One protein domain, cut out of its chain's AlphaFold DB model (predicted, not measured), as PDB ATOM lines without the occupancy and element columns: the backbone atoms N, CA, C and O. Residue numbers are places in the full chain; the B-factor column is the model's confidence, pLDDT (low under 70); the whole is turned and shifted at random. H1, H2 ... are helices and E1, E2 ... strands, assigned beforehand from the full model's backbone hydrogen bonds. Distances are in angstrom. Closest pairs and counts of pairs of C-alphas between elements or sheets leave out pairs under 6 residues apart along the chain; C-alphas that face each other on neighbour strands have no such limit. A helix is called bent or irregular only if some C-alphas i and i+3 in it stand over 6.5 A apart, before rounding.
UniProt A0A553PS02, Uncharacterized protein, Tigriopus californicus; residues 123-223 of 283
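This is residues 123 to 223 of the 283 residues of an uncharacterized protein of Tigriopus californicus (UniProt A0A553PS02). There is little regular structure: a head of loops round the small E1-E2 hairpin, from which the long helix H1 runs away, the chain then turning back through H2 to H3. The printed part has 101 residues, with two antiparallel strands, then three helices; it is mostly helix, with 40 residues in named elements. It is compact, with a radius of gyration of the C-alphas of 14.5 A, and spans 44 by 26 by 22 A.

E1, residues 168 to 171, and E2, residues 176 to 179, form an antiparallel hairpin; N 169 and O 178, 2.9 A apart, are within hydrogen-bond range. H1, residues 180 to 200, has a kink of 45 degrees near residue 194 and is irregular, C-alphas 196 and 199 being 9.4 A apart. H3, residues 210 to 216, and H1 are near each other. H2, residues 203 to 206, is close to but not clearly touching H3; their closest C-alphas, Ile 206 and Cys 212, are 6.6 A apart. Of O i to N i+4 pairs, 15 of 17 in H1 and 2 of 3 in H3 are within range; H2 is too short for one.

E1 begins at C-alpha 168 (53.157, -16.216, -22.420); H1 is 30.1 A long; H3 ends at C-alpha 216 (42.392, 4.563, -21.922).

The printed part has no cut and its links between elements are tight; residues 198 to 223 are under pLDDT 70.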
ATOM      1  N   PRO A 123      56.996 -14.412 -32.779       98.06
ATOM      2  CA  PRO A 123      55.678 -14.230 -33.368       98.06
ATOM      3  C   PRO A 123      54.784 -13.328 -32.508       98.06
ATOM      4  O   PRO A 123      54.909 -13.268 -31.285       98.06
ATOM      5  N   THR A 124      53.844 -12.644 -33.156       97.88
ATOM      6  CA  THR A 124      52.797 -11.815 -32.530       97.88
ATOM      7  C   THR A 124      51.429 -12.424 -32.852       97.88
ATOM      8  O   THR A 124      50.769 -11.969 -33.783       97.88
ATOM      9  N   PRO A 125      51.009 -13.500 -32.157       96.38
ATOM     10  CA  PRO A 125      49.803 -14.249 -32.529       96.38
ATOM     11  C   PRO A 125      48.492 -13.495 -32.256       96.38
ATOM     12  O   PRO A 125      47.449 -13.896 -32.762       96.38
ATOM     13  N   PHE A 126      48.533 -12.417 -31.467       95.19
ATOM     14  CA  PHE A 126      47.371 -11.595 -31.138       95.19
ATOM     15  C   PHE A 126      47.665 -10.118 -31.405       95.19
ATOM     16  O   PHE A 126      48.780  -9.652 -31.161       95.19
ATOM     17  N   ASP A 127      46.642  -9.370 -31.820       93.44
ATOM     18  CA  ASP A 127      46.669  -7.905 -31.921       93.44
ATOM     19  C   ASP A 127      46.479  -7.278 -30.527       93.44
ATOM     20  O   ASP A 127      45.476  -6.644 -30.206       93.44
ATOM     21  N   VAL A 128      47.433  -7.556 -29.634       93.94
ATOM     22  CA  VAL A 128      47.457  -7.019 -28.271       93.94
ATOM     23  C   VAL A 128      48.777  -6.302 -28.042       93.94
ATOM     24  O   VAL A 128      49.855  -6.812 -28.362       93.94
ATOM     25  N   ARG A 129      48.688  -5.103 -27.466       94.50
ATOM     26  CA  ARG A 129      49.816  -4.193 -27.269       94.50
ATOM     27  C   ARG A 129      50.164  -4.023 -25.796       94.50
ATOM     28  O   ARG A 129      49.321  -4.170 -24.909       94.50
ATOM     29  N   CYS A 130      51.429  -3.712 -25.543       96.44
ATOM     30  CA  CYS A 130      51.926  -3.339 -24.229       96.44
ATOM     31  C   CYS A 130      51.325  -1.991 -23.807       96.44
ATOM     32  O   CYS A 130      51.451  -1.026 -24.564       96.44
ATOM     33  N   PRO A 131      50.755  -1.866 -22.597       93.06
ATOM     34  CA  PRO A 131      50.148  -0.609 -22.162       93.06
ATOM     35  C   PRO A 131      51.175   0.511 -21.957       93.06
ATOM     36  O   PRO A 131      50.850   1.682 -22.096       93.06
ATOM     37  N   THR A 132      52.431   0.159 -21.670       93.19
ATOM     38  CA  THR A 132      53.504   1.131 -21.425       93.19
ATOM     39  C   THR A 132      54.113   1.719 -22.701       93.19
ATOM     40  O   THR A 132      54.352   2.919 -22.756       93.19
ATOM     41  N   CYS A 133      54.407   0.895 -23.714       95.19
ATOM     42  CA  CYS A 133      55.158   1.324 -24.906       95.19
ATOM     43  C   CYS A 133      54.409   1.136 -26.232       95.19
ATOM     44  O   CYS A 133      54.966   1.429 -27.285       95.19
ATOM     45  N   LEU A 134      53.174   0.624 -26.198       93.94
ATOM     46  CA  LEU A 134      52.310   0.377 -27.363       93.94
ATOM     47  C   LEU A 134      52.829  -0.651 -28.380       93.94
ATOM     48  O   LEU A 134      52.182  -0.879 -29.404       93.94
ATOM     49  N   ALA A 135      53.969  -1.292 -28.113       94.81
ATOM     50  CA  ALA A 135      54.496  -2.352 -28.958       94.81
ATOM     51  C   ALA A 135      53.622  -3.611 -28.868       94.81
ATOM     52  O   ALA A 135      53.095  -3.937 -27.801       94.81
ATOM     53  N   TYR A 136      53.509  -4.343 -29.976       96.38
ATOM     54  CA  TYR A 136      52.853  -5.648 -30.003       96.38
ATOM     55  C   TYR A 136      53.543  -6.634 -29.064       96.38
ATOM     56  O   TYR A 136      54.774  -6.743 -29.063       96.38
ATOM     57  N   LEU A 137      52.747  -7.366 -28.287       97.75
ATOM     58  CA  LEU A 137      53.270  -8.406 -27.411       97.75
ATOM     59  C   LEU A 137      53.753  -9.600 -28.234       97.75
ATOM     60  O   LEU A 137      53.090 -10.051 -29.172       97.75
ATOM     61  N   LYS A 138      54.921 -10.116 -27.863       98.12
ATOM     62  CA  LYS A 138      55.601 -11.215 -28.546       98.12
ATOM     63  C   LYS A 138      55.362 -12.510 -27.782       98.12
ATOM     64  O   LYS A 138      55.448 -12.521 -26.557       98.12
ATOM     65  N   LEU A 139      55.062 -13.599 -28.478       98.12
ATOM     66  CA  LEU A 139      54.936 -14.910 -27.851       98.12
ATOM     67  C   LEU A 139      56.326 -15.439 -27.495       98.12
ATOM     68  O   LEU A 139      57.196 -15.560 -28.361       98.12
ATOM     69  N   LEU A 140      56.529 -15.741 -26.216       97.81
ATOM     70  CA  LEU A 140      57.815 -16.187 -25.704       97.81
ATOM     71  C   LEU A 140      57.932 -17.724 -25.785       97.81
ATOM     72  O   LEU A 140      57.060 -18.414 -25.251       97.81
ATOM     73  N   PRO A 141      59.005 -18.275 -26.389       97.56
ATOM     74  CA  PRO A 141      59.217 -19.718 -26.484       97.56
ATOM     75  C   PRO A 141      59.307 -20.395 -25.115       97.56
ATOM     76  O   PRO A 141      59.633 -19.763 -24.103       97.56
ATOM     77  N   LYS A 142      59.053 -21.706 -25.078       97.00
ATOM     78  CA  LYS A 142      59.078 -22.500 -23.839       97.00
ATOM     79  C   LYS A 142      60.475 -22.523 -23.216       97.00
ATOM     80  O   LYS A 142      60.614 -22.478 -21.997       97.00
ATOM     81  N   GLU A 143      61.501 -22.561 -24.057       95.81
ATOM     82  CA  GLU A 143      62.917 -22.626 -23.691       95.81
ATOM     83  C   GLU A 143      63.391 -21.325 -23.026       95.81
ATOM     84  O   GLU A 143      64.293 -21.329 -22.187       95.81
ATOM     85  N   ASN A 144      62.735 -20.210 -23.352       90.69
ATOM     86  CA  ASN A 144      63.123 -18.859 -22.965       90.69
ATOM     87  C   ASN A 144      62.264 -18.296 -21.831       90.69
ATOM     88  O   ASN A 144      62.040 -17.093 -21.764       90.69
ATOM     89  N   GLY A 145      61.763 -19.124 -20.911       83.69
ATOM     90  CA  GLY A 145      60.995 -18.602 -19.783       83.69
ATOM     91  C   GLY A 145      60.660 -19.628 -18.715       83.69
ATOM     92  O   GLY A 145      60.257 -20.746 -19.011       83.69
ATOM     93  N   ARG A 146      60.782 -19.211 -17.453       92.00
ATOM     94  CA  ARG A 146      60.223 -19.932 -16.303       92.00
ATOM     95  C   ARG A 146      58.727 -19.637 -16.179       92.00
ATOM     96  O   ARG A 146      58.134 -18.989 -17.042       92.00
ATOM     97  N   SER A 147      58.129 -20.094 -15.084       96.62
ATOM     98  CA  SER A 147      56.818 -19.617 -14.671       96.62
ATOM     99  C   SER A 147      56.792 -18.087 -14.592       96.62
ATOM    100  O   SER A 147      57.780 -17.462 -14.202       96.62
ATOM    101  N   PHE A 148      55.671 -17.494 -14.979       97.06
ATOM    102  CA  PHE A 148      55.482 -16.048 -15.058       97.06
ATOM    103  C   PHE A 148      54.202 -15.638 -14.335       97.06
ATOM    104  O   PHE A 148      53.373 -16.481 -13.993       97.06
ATOM    105  N   ARG A 149      54.027 -14.343 -14.090       97.50
ATOM    106  CA  ARG A 149      52.767 -13.793 -13.581       97.50
ATOM    107  C   ARG A 149      52.145 -12.944 -14.670       97.50
ATOM    108  O   ARG A 149      52.860 -12.283 -15.403       97.50
ATOM    109  N   CYS A 150      50.828 -13.000 -14.794       98.06
ATOM    110  CA  CYS A 150      50.124 -12.123 -15.715       98.06
ATOM    111  C   CYS A 150      49.944 -10.746 -15.063       98.06
ATOM    112  O   CYS A 150      49.443 -10.674 -13.942       98.06
ATOM    113  N   ASP A 151      50.302  -9.684 -15.780       97.31
ATOM    114  CA  ASP A 151      50.200  -8.290 -15.321       97.31
ATOM    115  C   ASP A 151      48.818  -7.665 -15.562       97.31
ATOM    116  O   ASP A 151      48.584  -6.495 -15.266       97.31
ATOM    117  N   ASP A 152      47.874  -8.436 -16.100       95.69
ATOM    118  CA  ASP A 152      46.480  -8.019 -16.191       95.69
ATOM    119  C   ASP A 152      45.815  -8.121 -14.808       95.69
ATOM    120  O   ASP A 152      45.791  -9.195 -14.199       95.69
ATOM    121  N   SER A 153      45.269  -7.003 -14.318       94.12
ATOM    122  CA  SER A 153      44.658  -6.904 -12.986       94.12
ATOM    123  C   SER A 153      43.458  -7.829 -12.804       94.12
ATOM    124  O   SER A 153      43.210  -8.294 -11.691       94.12
ATOM    125  N   ASP A 154      42.753  -8.136 -13.893       93.88
ATOM    126  CA  ASP A 154      41.559  -8.977 -13.892       93.88
ATOM    127  C   ASP A 154      41.883 -10.422 -14.295       93.88
ATOM    128  O   ASP A 154      40.990 -11.185 -14.678       93.88
ATOM    129  N   CYS A 155      43.156 -10.824 -14.280       96.69
ATOM    130  CA  CYS A 155      43.540 -12.189 -14.618       96.69
ATOM    131  C   CYS A 155      42.924 -13.201 -13.637       96.69
ATOM    132  O   CYS A 155      43.064 -13.093 -12.418       96.69
ATOM    133  N   ALA A 156      42.267 -14.234 -14.173       96.94
ATOM    134  CA  ALA A 156      41.677 -15.303 -13.364       96.94
ATOM    135  C   ALA A 156      42.743 -16.148 -12.635       96.94
ATOM    136  O   ALA A 156      42.468 -16.743 -11.590       96.94
ATOM    137  N   PHE A 157      43.968 -16.192 -13.165       96.00
ATOM    138  CA  PHE A 157      45.078 -16.942 -12.591       96.00
ATOM    139  C   PHE A 157      45.789 -16.116 -11.515       96.00
ATOM    140  O   PHE A 157      46.616 -15.253 -11.800       96.00
ATOM    141  N   LYS A 158      45.494 -16.412 -10.246       93.88
ATOM    142  CA  LYS A 158      46.184 -15.814  -9.095       93.88
ATOM    143  C   LYS A 158      47.463 -16.598  -8.789       93.88
ATOM    144  O   LYS A 158      47.420 -17.557  -8.024       93.88
ATOM    145  N   GLY A 159      48.598 -16.210  -9.366       95.00
ATOM    146  CA  GLY A 159      49.892 -16.824  -9.041       95.00
ATOM    147  C   GLY A 159      50.843 -16.946 -10.224       95.00
ATOM    148  O   GLY A 159      50.742 -16.200 -11.192       95.00
ATOM    149  N   GLU A 160      51.793 -17.872 -10.100       97.31
ATOM    150  CA  GLU A 160      52.744 -18.200 -11.162       97.31
ATOM    151  C   GLU A 160      52.144 -19.225 -12.132       97.31
ATOM    152  O   GLU A 160      51.645 -20.273 -11.724       97.31
ATOM    153  N   ILE A 161      52.210 -18.914 -13.421       97.62
ATOM    154  CA  ILE A 161      51.723 -19.716 -14.540       97.62
ATOM    155  C   ILE A 161      52.944 -20.321 -15.225       97.62
ATOM    156  O   ILE A 161      53.854 -19.593 -15.613       97.62
ATOM    157  N   ALA A 162      52.984 -21.642 -15.393       97.62
ATOM    158  CA  ALA A 162      54.070 -22.288 -16.125       97.62
ATOM    159  C   ALA A 162      54.086 -21.827 -17.593       97.62
ATOM    160  O   ALA A 162      53.047 -21.816 -18.254       97.62
ATOM    161  N   ASN A 163      55.261 -21.471 -18.115       97.81
ATOM    162  CA  ASN A 163      55.415 -21.163 -19.533       97.81
ATOM    163  C   ASN A 163      55.376 -22.457 -20.361       97.81
ATOM    164  O   ASN A 163      56.211 -23.347 -20.201       97.81
ATOM    165  N   THR A 164      54.403 -22.550 -21.256       97.81
ATOM    166  CA  THR A 164      54.214 -23.678 -22.179       97.81
ATOM    167  C   THR A 164      54.781 -23.400 -23.570       97.81
ATOM    168  O   THR A 164      54.810 -24.310 -24.392       97.81
ATOM    169  N   GLY A 165      55.232 -22.167 -23.833       97.31
ATOM    170  CA  GLY A 165      55.635 -21.680 -25.156       97.31
ATOM    171  C   GLY A 165      54.491 -21.099 -25.991       97.31
ATOM    172  O   GLY A 165      54.748 -20.451 -26.999       97.31
ATOM    173  N   TYR A 166      53.239 -21.288 -25.563       97.62
ATOM    174  CA  TYR A 166      52.044 -20.796 -26.267       97.62
ATOM    175  C   TYR A 166      51.171 -19.871 -25.415       97.62
ATOM    176  O   TYR A 166      50.243 -19.256 -25.928       97.62
ATOM    177  N   ASN A 167      51.473 -19.749 -24.122       98.00
ATOM    178  CA  ASN A 167      50.625 -19.047 -23.162       98.00
ATOM    179  C   ASN A 167      51.230 -17.762 -22.591       98.00
ATOM    180  O   ASN A 167      50.562 -17.117 -21.789       98.00
ATOM    181  N   ARG A 168      52.466 -17.397 -22.953       98.00
ATOM    182  CA  ARG A 168      53.157 -16.216 -22.420       98.00
ATOM    183  C   ARG A 168      53.433 -15.203 -23.523       98.00
ATOM    184  O   ARG A 168      54.331 -15.395 -24.340       98.00
ATOM    185  N   LEU A 169      52.680 -14.115 -23.515       98.31
ATOM    186  CA  LEU A 169      52.903 -12.957 -24.374       98.31
ATOM    187  C   LEU A 169      53.660 -11.913 -23.567       98.31
ATOM    188  O   LEU A 169      53.237 -11.564 -22.471       98.31
ATOM    189  N   ASN A 170      54.770 -11.418 -24.091       98.12
ATOM    190  CA  ASN A 170      55.685 -10.576 -23.344       98.12
ATOM    191  C   ASN A 170      56.078  -9.327 -24.141       98.12
ATOM    192  O   ASN A 170      56.311  -9.378 -25.353       98.12
ATOM    193  N   CYS A 171      56.186  -8.198 -23.443       98.12
ATOM    194  CA  CYS A 171      56.966  -7.051 -23.886       98.12
ATOM    195  C   CYS A 171      58.267  -7.007 -23.089       98.12
ATOM    196  O   CYS A 171      58.281  -6.544 -21.946       98.12
ATOM    197  N   PHE A 172      59.365  -7.452 -23.703       97.94
ATOM    198  CA  PHE A 172      60.629  -7.618 -22.989       97.94
ATOM    199  C   PHE A 172      61.149  -6.302 -22.409       97.94
ATOM    200  O   PHE A 172      61.559  -6.263 -21.258       97.94
ATOM    201  N   SER A 173      61.081  -5.199 -23.157       97.38
ATOM    202  CA  SER A 173      61.577  -3.899 -22.685       97.38
ATOM    203  C   SER A 173      60.848  -3.410 -21.427       97.38
ATOM    204  O   SER A 173      61.481  -2.891 -20.504       97.38
ATOM    205  N   CYS A 174      59.528  -3.604 -21.374       97.56
ATOM    206  CA  CYS A 174      58.677  -3.134 -20.281       97.56
ATOM    207  C   CYS A 174      58.499  -4.158 -19.153       97.56
ATOM    208  O   CYS A 174      57.922  -3.797 -18.136       97.56
ATOM    209  N   ASP A 175      58.995  -5.390 -19.324       97.31
ATOM    210  CA  ASP A 175      58.739  -6.519 -18.418       97.31
ATOM    211  C   ASP A 175      57.244  -6.742 -18.168       97.31
ATOM    212  O   ASP A 175      56.811  -6.914 -17.037       97.31
ATOM    213  N   TYR A 176      56.460  -6.666 -19.247       97.69
ATOM    214  CA  TYR A 176      55.012  -6.823 -19.196       97.69
ATOM    215  C   TYR A 176      54.610  -8.179 -19.774       97.69
ATOM    216  O   TYR A 176      54.803  -8.422 -20.970       97.69
ATOM    217  N   ASP A 177      54.043  -9.040 -18.939       98.12
ATOM    218  CA  ASP A 177      53.597 -10.389 -19.259       98.12
ATOM    219  C   ASP A 177      52.064 -10.494 -19.282       98.12
ATOM    220  O   ASP A 177      51.350 -10.140 -18.342       98.12
ATOM    221  N   LEU A 178      51.526 -11.075 -20.348       98.12
ATOM    222  CA  LEU A 178      50.106 -11.345 -20.525       98.12
ATOM    223  C   LEU A 178      49.909 -12.830 -20.830       98.12
ATOM    224  O   LEU A 178      50.565 -13.377 -21.717       98.12
ATOM    225  N   CYS A 179      49.004 -13.495 -20.109       98.56
ATOM    226  CA  CYS A 179      48.647 -14.863 -20.467       98.56
ATOM    227  C   CYS A 179      47.736 -14.902 -21.705       98.56
ATOM    228  O   CYS A 179      47.013 -13.942 -21.990       98.56
ATOM    229  N   ASP A 180      47.736 -16.029 -22.415       97.94
ATOM    230  CA  ASP A 180      46.855 -16.300 -23.562       97.94
ATOM    231  C   ASP A 180      45.376 -16.004 -23.282       97.94
ATOM    232  O   ASP A 180      44.701 -15.354 -24.078       97.94
ATOM    233  N   SER A 181      44.878 -16.417 -22.120       97.44
ATOM    234  CA  SER A 181      43.482 -16.246 -21.724       97.44
ATOM    235  C   SER A 181      43.115 -14.764 -21.598       97.44
ATOM    236  O   SER A 181      42.055 -14.340 -22.063       97.44
ATOM    237  N   CYS A 182      44.007 -13.949 -21.023       97.62
ATOM    238  CA  CYS A 182      43.813 -12.500 -20.939       97.62
ATOM    239  C   CYS A 182      43.934 -11.830 -22.312       97.62
ATOM    240  O   CYS A 182      43.167 -10.912 -22.605       97.62
ATOM    241  N   ALA A 183      44.828 -12.306 -23.180       96.75
ATOM    242  CA  ALA A 183      44.932 -11.803 -24.548       96.75
ATOM    243  C   ALA A 183      43.665 -12.084 -25.368       96.75
ATOM    244  O   ALA A 183      43.109 -11.165 -25.972       96.75
ATOM    245  N   HIS A 184      43.139 -13.311 -25.315       96.31
ATOM    246  CA  HIS A 184      41.868 -13.668 -25.949       96.31
ATOM    247  C   HIS A 184      40.704 -12.828 -25.425       96.31
ATOM    248  O   HIS A 184      39.877 -12.362 -26.211       96.31
ATOM    249  N   ARG A 185      40.645 -12.590 -24.108       95.00
ATOM    250  CA  ARG A 185      39.622 -11.726 -23.512       95.00
ATOM    251  C   ARG A 185      39.681 -10.305 -24.079       95.00
ATOM    252  O   ARG A 185      38.638  -9.778 -24.456       95.00
ATOM    253  N   ARG A 186      40.873  -9.706 -24.183       92.94
ATOM    254  CA  ARG A 186      41.046  -8.363 -24.771       92.94
ATOM    255  C   ARG A 186      40.625  -8.324 -26.235       92.94
ATOM    256  O   ARG A 186      39.838  -7.466 -26.618       92.94
ATOM    257  N   MET A 187      41.058  -9.305 -27.025       91.69
ATOM    258  CA  MET A 187      40.658  -9.428 -28.431       91.69
ATOM    259  C   MET A 187      39.141  -9.552 -28.603       91.69
ATOM    260  O   MET A 187      38.554  -8.962 -29.513       91.69
ATOM    261  N   PHE A 188      38.486 -10.319 -27.732       91.00
ATOM    262  CA  PHE A 188      37.039 -10.502 -27.761       91.00
ATOM    263  C   PHE A 188      36.280  -9.212 -27.439       91.00
ATOM    264  O   PHE A 188      35.304  -8.898 -28.124       91.00
ATOM    265  N   ILE A 189      36.728  -8.467 -26.423       88.06
ATOM    266  CA  ILE A 189      36.154  -7.161 -26.066       88.06
ATOM    267  C   ILE A 189      36.282  -6.205 -27.252       88.06
ATOM    268  O   ILE A 189      35.270  -5.662 -27.697       88.06
ATOM    269  N   LEU A 190      37.477  -6.116 -27.840       85.12
ATOM    270  CA  LEU A 190      37.735  -5.273 -29.002       85.12
ATOM    271  C   LEU A 190      36.832  -5.635 -30.190       85.12
ATOM    272  O   LEU A 190      36.185  -4.776 -30.784       85.12
ATOM    273  N   THR A 191      36.725  -6.924 -30.510       85.12
ATOM    274  CA  THR A 191      35.897  -7.399 -31.630       85.12
ATOM    275  C   THR A 191      34.418  -7.076 -31.410       85.12
ATOM    276  O   THR A 191      33.718  -6.665 -32.339       85.12
ATOM    277  N   LYS A 192      33.917  -7.242 -30.177       86.12
ATOM    278  CA  LYS A 192      32.536  -6.877 -29.829       86.12
ATOM    279  C   LYS A 192      32.298  -5.379 -29.942       86.12
ATOM    280  O   LYS A 192      31.253  -4.987 -30.459       86.12
ATOM    281  N   TYR A 193      33.255  -4.576 -29.487       81.62
ATOM    282  CA  TYR A 193      33.184  -3.126 -29.565       81.62
ATOM    283  C   TYR A 193      33.088  -2.654 -31.021       81.62
ATOM    284  O   TYR A 193      32.134  -1.965 -31.390       81.62
ATOM    285  N   LEU A 194      33.988  -3.140 -31.881       82.88
ATOM    286  CA  LEU A 194      33.981  -2.843 -33.316       82.88
ATOM    287  C   LEU A 194      32.674  -3.260 -33.998       82.88
ATOM    288  O   LEU A 194      32.110  -2.510 -34.793       82.88
ATOM    289  N   LYS A 195      32.154  -4.445 -33.660       84.69
ATOM    290  CA  LYS A 195      30.888  -4.934 -34.217       84.69
ATOM    291  C   LYS A 195      29.696  -4.067 -33.804       84.69
ATOM    292  O   LYS A 195      28.779  -3.895 -34.602       84.69
ATOM    293  N   TYR A 196      29.683  -3.566 -32.569       82.25
ATOM    294  CA  TYR A 196      28.563  -2.787 -32.043       82.25
ATOM    295  C   TYR A 196      28.521  -1.365 -32.612       82.25
ATOM    296  O   TYR A 196      27.442  -0.867 -32.926       82.25
ATOM    297  N   HIS A 197      29.680  -0.730 -32.793       76.19
ATOM    298  CA  HIS A 197      29.752   0.652 -33.274       76.19
ATOM    299  C   HIS A 197      29.755   0.788 -34.807       76.19
ATOM    300  O   HIS A 197      29.529   1.882 -35.329       76.19
ATOM    301  N   GLY A 198      29.933  -0.313 -35.547       67.62
ATOM    302  CA  GLY A 198      29.983  -0.296 -37.010       67.62
ATOM    303  C   GLY A 198      31.123   0.580 -37.552       67.62
ATOM    304  O   GLY A 198      31.877   1.197 -36.808       67.62
ATOM    305  N   ASN A 199      31.251   0.682 -38.876       63.97
ATOM    306  CA  ASN A 199      32.304   1.478 -39.540       63.97
ATOM    307  C   ASN A 199      32.193   3.007 -39.318       63.97
ATOM    308  O   ASN A 199      32.759   3.780 -40.087       63.97
ATOM    309  N   ARG A 200      31.417   3.470 -38.332       66.50
ATOM    310  CA  ARG A 200      31.156   4.889 -38.059       66.50
ATOM    311  C   ARG A 200      31.903   5.437 -36.849       66.50
ATOM    312  O   ARG A 200      31.602   6.549 -36.446       66.50
ATOM    313  N   ILE A 201      32.885   4.712 -36.319       66.94
ATOM    314  CA  ILE A 201      33.748   5.256 -35.272       66.94
ATOM    315  C   ILE A 201      34.582   6.386 -35.887       66.94
ATOM    316  O   ILE A 201      35.567   6.145 -36.585       66.94
ATOM    317  N   THR A 202      34.169   7.628 -35.655       68.50
ATOM    318  CA  THR A 202      35.026   8.794 -35.885       68.50
ATOM    319  C   THR A 202      36.025   8.894 -34.735       68.50
ATOM    320  O   THR A 202      35.658   8.596 -33.600       68.50
ATOM    321  N   GLU A 203      37.262   9.339 -34.982       63.00
ATOM    322  CA  GLU A 203      38.292   9.498 -33.932       63.00
ATOM    323  C   GLU A 203      37.771  10.258 -32.696       63.00
ATOM    324  O   GLU A 203      38.067   9.883 -31.569       63.00
ATOM    325  N   SER A 204      36.885  11.240 -32.890       67.56
ATOM    326  CA  SER A 204      36.265  12.020 -31.810       67.56
ATOM    327  C   SER A 204      35.290  11.249 -30.904       67.56
ATOM    328  O   SER A 204      34.963  11.728 -29.822       67.56
ATOM    329  N   GLU A 205      34.777  10.088 -31.328       64.56
ATOM    330  CA  GLU A 205      33.901   9.236 -30.504       64.56
ATOM    331  C   GLU A 205      34.700   8.254 -29.638       64.56
ATOM    332  O   GLU A 205      34.217   7.826 -28.588       64.56
ATOM    333  N   ILE A 206      35.939   7.940 -30.034       62.22
ATOM    334  CA  ILE A 206      36.845   7.082 -29.259       62.22
ATOM    335  C   ILE A 206      37.181   7.747 -27.916       62.22
ATOM    336  O   ILE A 206      37.182   7.068 -26.890       62.22
ATOM    337  N   ASP A 207      37.349   9.071 -27.900       57.09
ATOM    338  CA  ASP A 207      37.703   9.839 -26.697       57.09
ATOM    339  C   ASP A 207      36.560   9.994 -25.674       57.09
ATOM    340  O   ASP A 207      36.806  10.273 -24.501       57.09
ATOM    341  N   ASN A 208      35.302   9.780 -26.081       57.94
ATOM    342  CA  ASN A 208      34.119   9.970 -25.226       57.94
ATOM    343  C   ASN A 208      33.400   8.673 -24.838       57.94
ATOM    344  O   ASN A 208      32.381   8.706 -24.141       57.94
ATOM    345  N   CYS A 209      33.895   7.518 -25.274       54.97
ATOM    346  CA  CYS A 209      33.254   6.255 -24.955       54.97
ATOM    347  C   CYS A 209      33.616   5.807 -23.530       54.97
ATOM    348  O   CYS A 209      34.779   5.609 -23.195       54.97
ATOM    349  N   SER A 210      32.612   5.599 -22.677       51.50
ATOM    350  CA  SER A 210      32.802   5.132 -21.295       51.50
ATOM    351  C   SER A 210      33.389   3.716 -21.208       51.50
ATOM    352  O   SER A 210      34.060   3.389 -20.232       51.50
ATOM    353  N   ILE A 211      33.191   2.895 -22.246       49.97
ATOM    354  CA  ILE A 211      33.870   1.600 -22.411       49.97
ATOM    355  C   ILE A 211      35.339   1.825 -22.797       49.97
ATOM    356  O   ILE A 211      36.216   1.180 -22.226       49.97
ATOM    357  N   CYS A 212      35.628   2.814 -23.649       46.78
ATOM    358  CA  CYS A 212      36.997   3.226 -23.958       46.78
ATOM    359  C   CYS A 212      37.692   3.939 -22.793       46.78
ATOM    360  O   CYS A 212      38.908   3.933 -22.755       46.78
ATOM    361  N   GLN A 213      36.990   4.507 -21.806       43.97
ATOM    362  CA  GLN A 213      37.632   5.041 -20.592       43.97
ATOM    363  C   GLN A 213      38.146   3.926 -19.663       43.97
ATOM    364  O   GLN A 213      39.146   4.121 -18.963       43.97
ATOM    365  N   LEU A 214      37.540   2.729 -19.717       45.81
ATOM    366  CA  LEU A 214      38.113   1.517 -19.118       45.81
ATOM    367  C   LEU A 214      39.395   1.073 -19.857       45.81
ATOM    368  O   LEU A 214      40.279   0.467 -19.257       45.81
ATOM    369  N   GLU A 215      39.515   1.410 -21.145       48.69
ATOM    370  CA  GLU A 215      40.652   1.067 -22.010       48.69
ATOM    371  C   GLU A 215      41.717   2.183 -22.107       48.69
ATOM    372  O   GLU A 215      42.894   1.881 -22.229       48.69
ATOM    373  N   GLN A 216      41.404   3.469 -21.942       46.78
ATOM    374  CA  GLN A 216      42.392   4.563 -21.922       46.78
ATOM    375  C   GLN A 216      43.099   4.682 -20.569       46.78
ATOM    376  O   GLN A 216      44.234   5.149 -20.507       46.78
ATOM    377  N   SER A 217      42.472   4.212 -19.485       45.50
ATOM    378  CA  SER A 217      43.130   4.105 -18.178       45.50
ATOM    379  C   SER A 217      43.951   2.814 -18.008       45.50
ATOM    380  O   SER A 217      44.706   2.718 -17.040       45.50
ATOM    381  N   GLY A 218      43.862   1.852 -18.946       48.59
ATOM    382  CA  GLY A 218      44.512   0.537 -18.822       48.59
ATOM    383  C   GLY A 218      45.208  -0.029 -20.069       48.59
ATOM    384  O   GLY A 218      46.290  -0.597 -19.928       48.59
ATOM    385  N   TYR A 219      44.638   0.096 -21.273       51.97
ATOM    386  CA  TYR A 219      44.999  -0.656 -22.489       51.97
ATOM    387  C   TYR A 219      44.765   0.129 -23.802       51.97
ATOM    388  O   TYR A 219      43.721  -0.011 -24.435       51.97
ATOM    389  N   PRO A 220      45.742   0.911 -24.281       50.38
ATOM    390  CA  PRO A 220      45.659   1.575 -25.579       50.38
ATOM    391  C   PRO A 220      45.607   0.553 -26.726       50.38
ATOM    392  O   PRO A 220      46.617  -0.050 -27.103       50.38
ATOM    393  N   VAL A 221      44.417   0.364 -27.295       53.34
ATOM    394  CA  VAL A 221      44.232  -0.344 -28.558       53.34
ATOM    395  C   VAL A 221      44.328   0.673 -29.684       53.34
ATOM    396  O   VAL A 221      43.460   1.524 -29.845       53.34
ATOM    397  N   THR A 222      45.376   0.593 -30.494       50.94
ATOM    398  CA  THR A 222      45.406   1.329 -31.759       50.94
ATOM    399  C   THR A 222      44.911   0.392 -32.848       50.94
ATOM    400  O   THR A 222      45.591  -0.580 -33.183       50.94
ATOM    401  N   LEU A 223      43.743   0.689 -33.404       54.00
ATOM    402  CA  LEU A 223      43.244   0.022 -34.598       54.00
ATOM    403  C   LEU A 223      44.181   0.363 -35.758       54.00
ATOM    404  O   LEU A 223      44.130   1.470 -36.293       54.00
TER     405      LEU A 223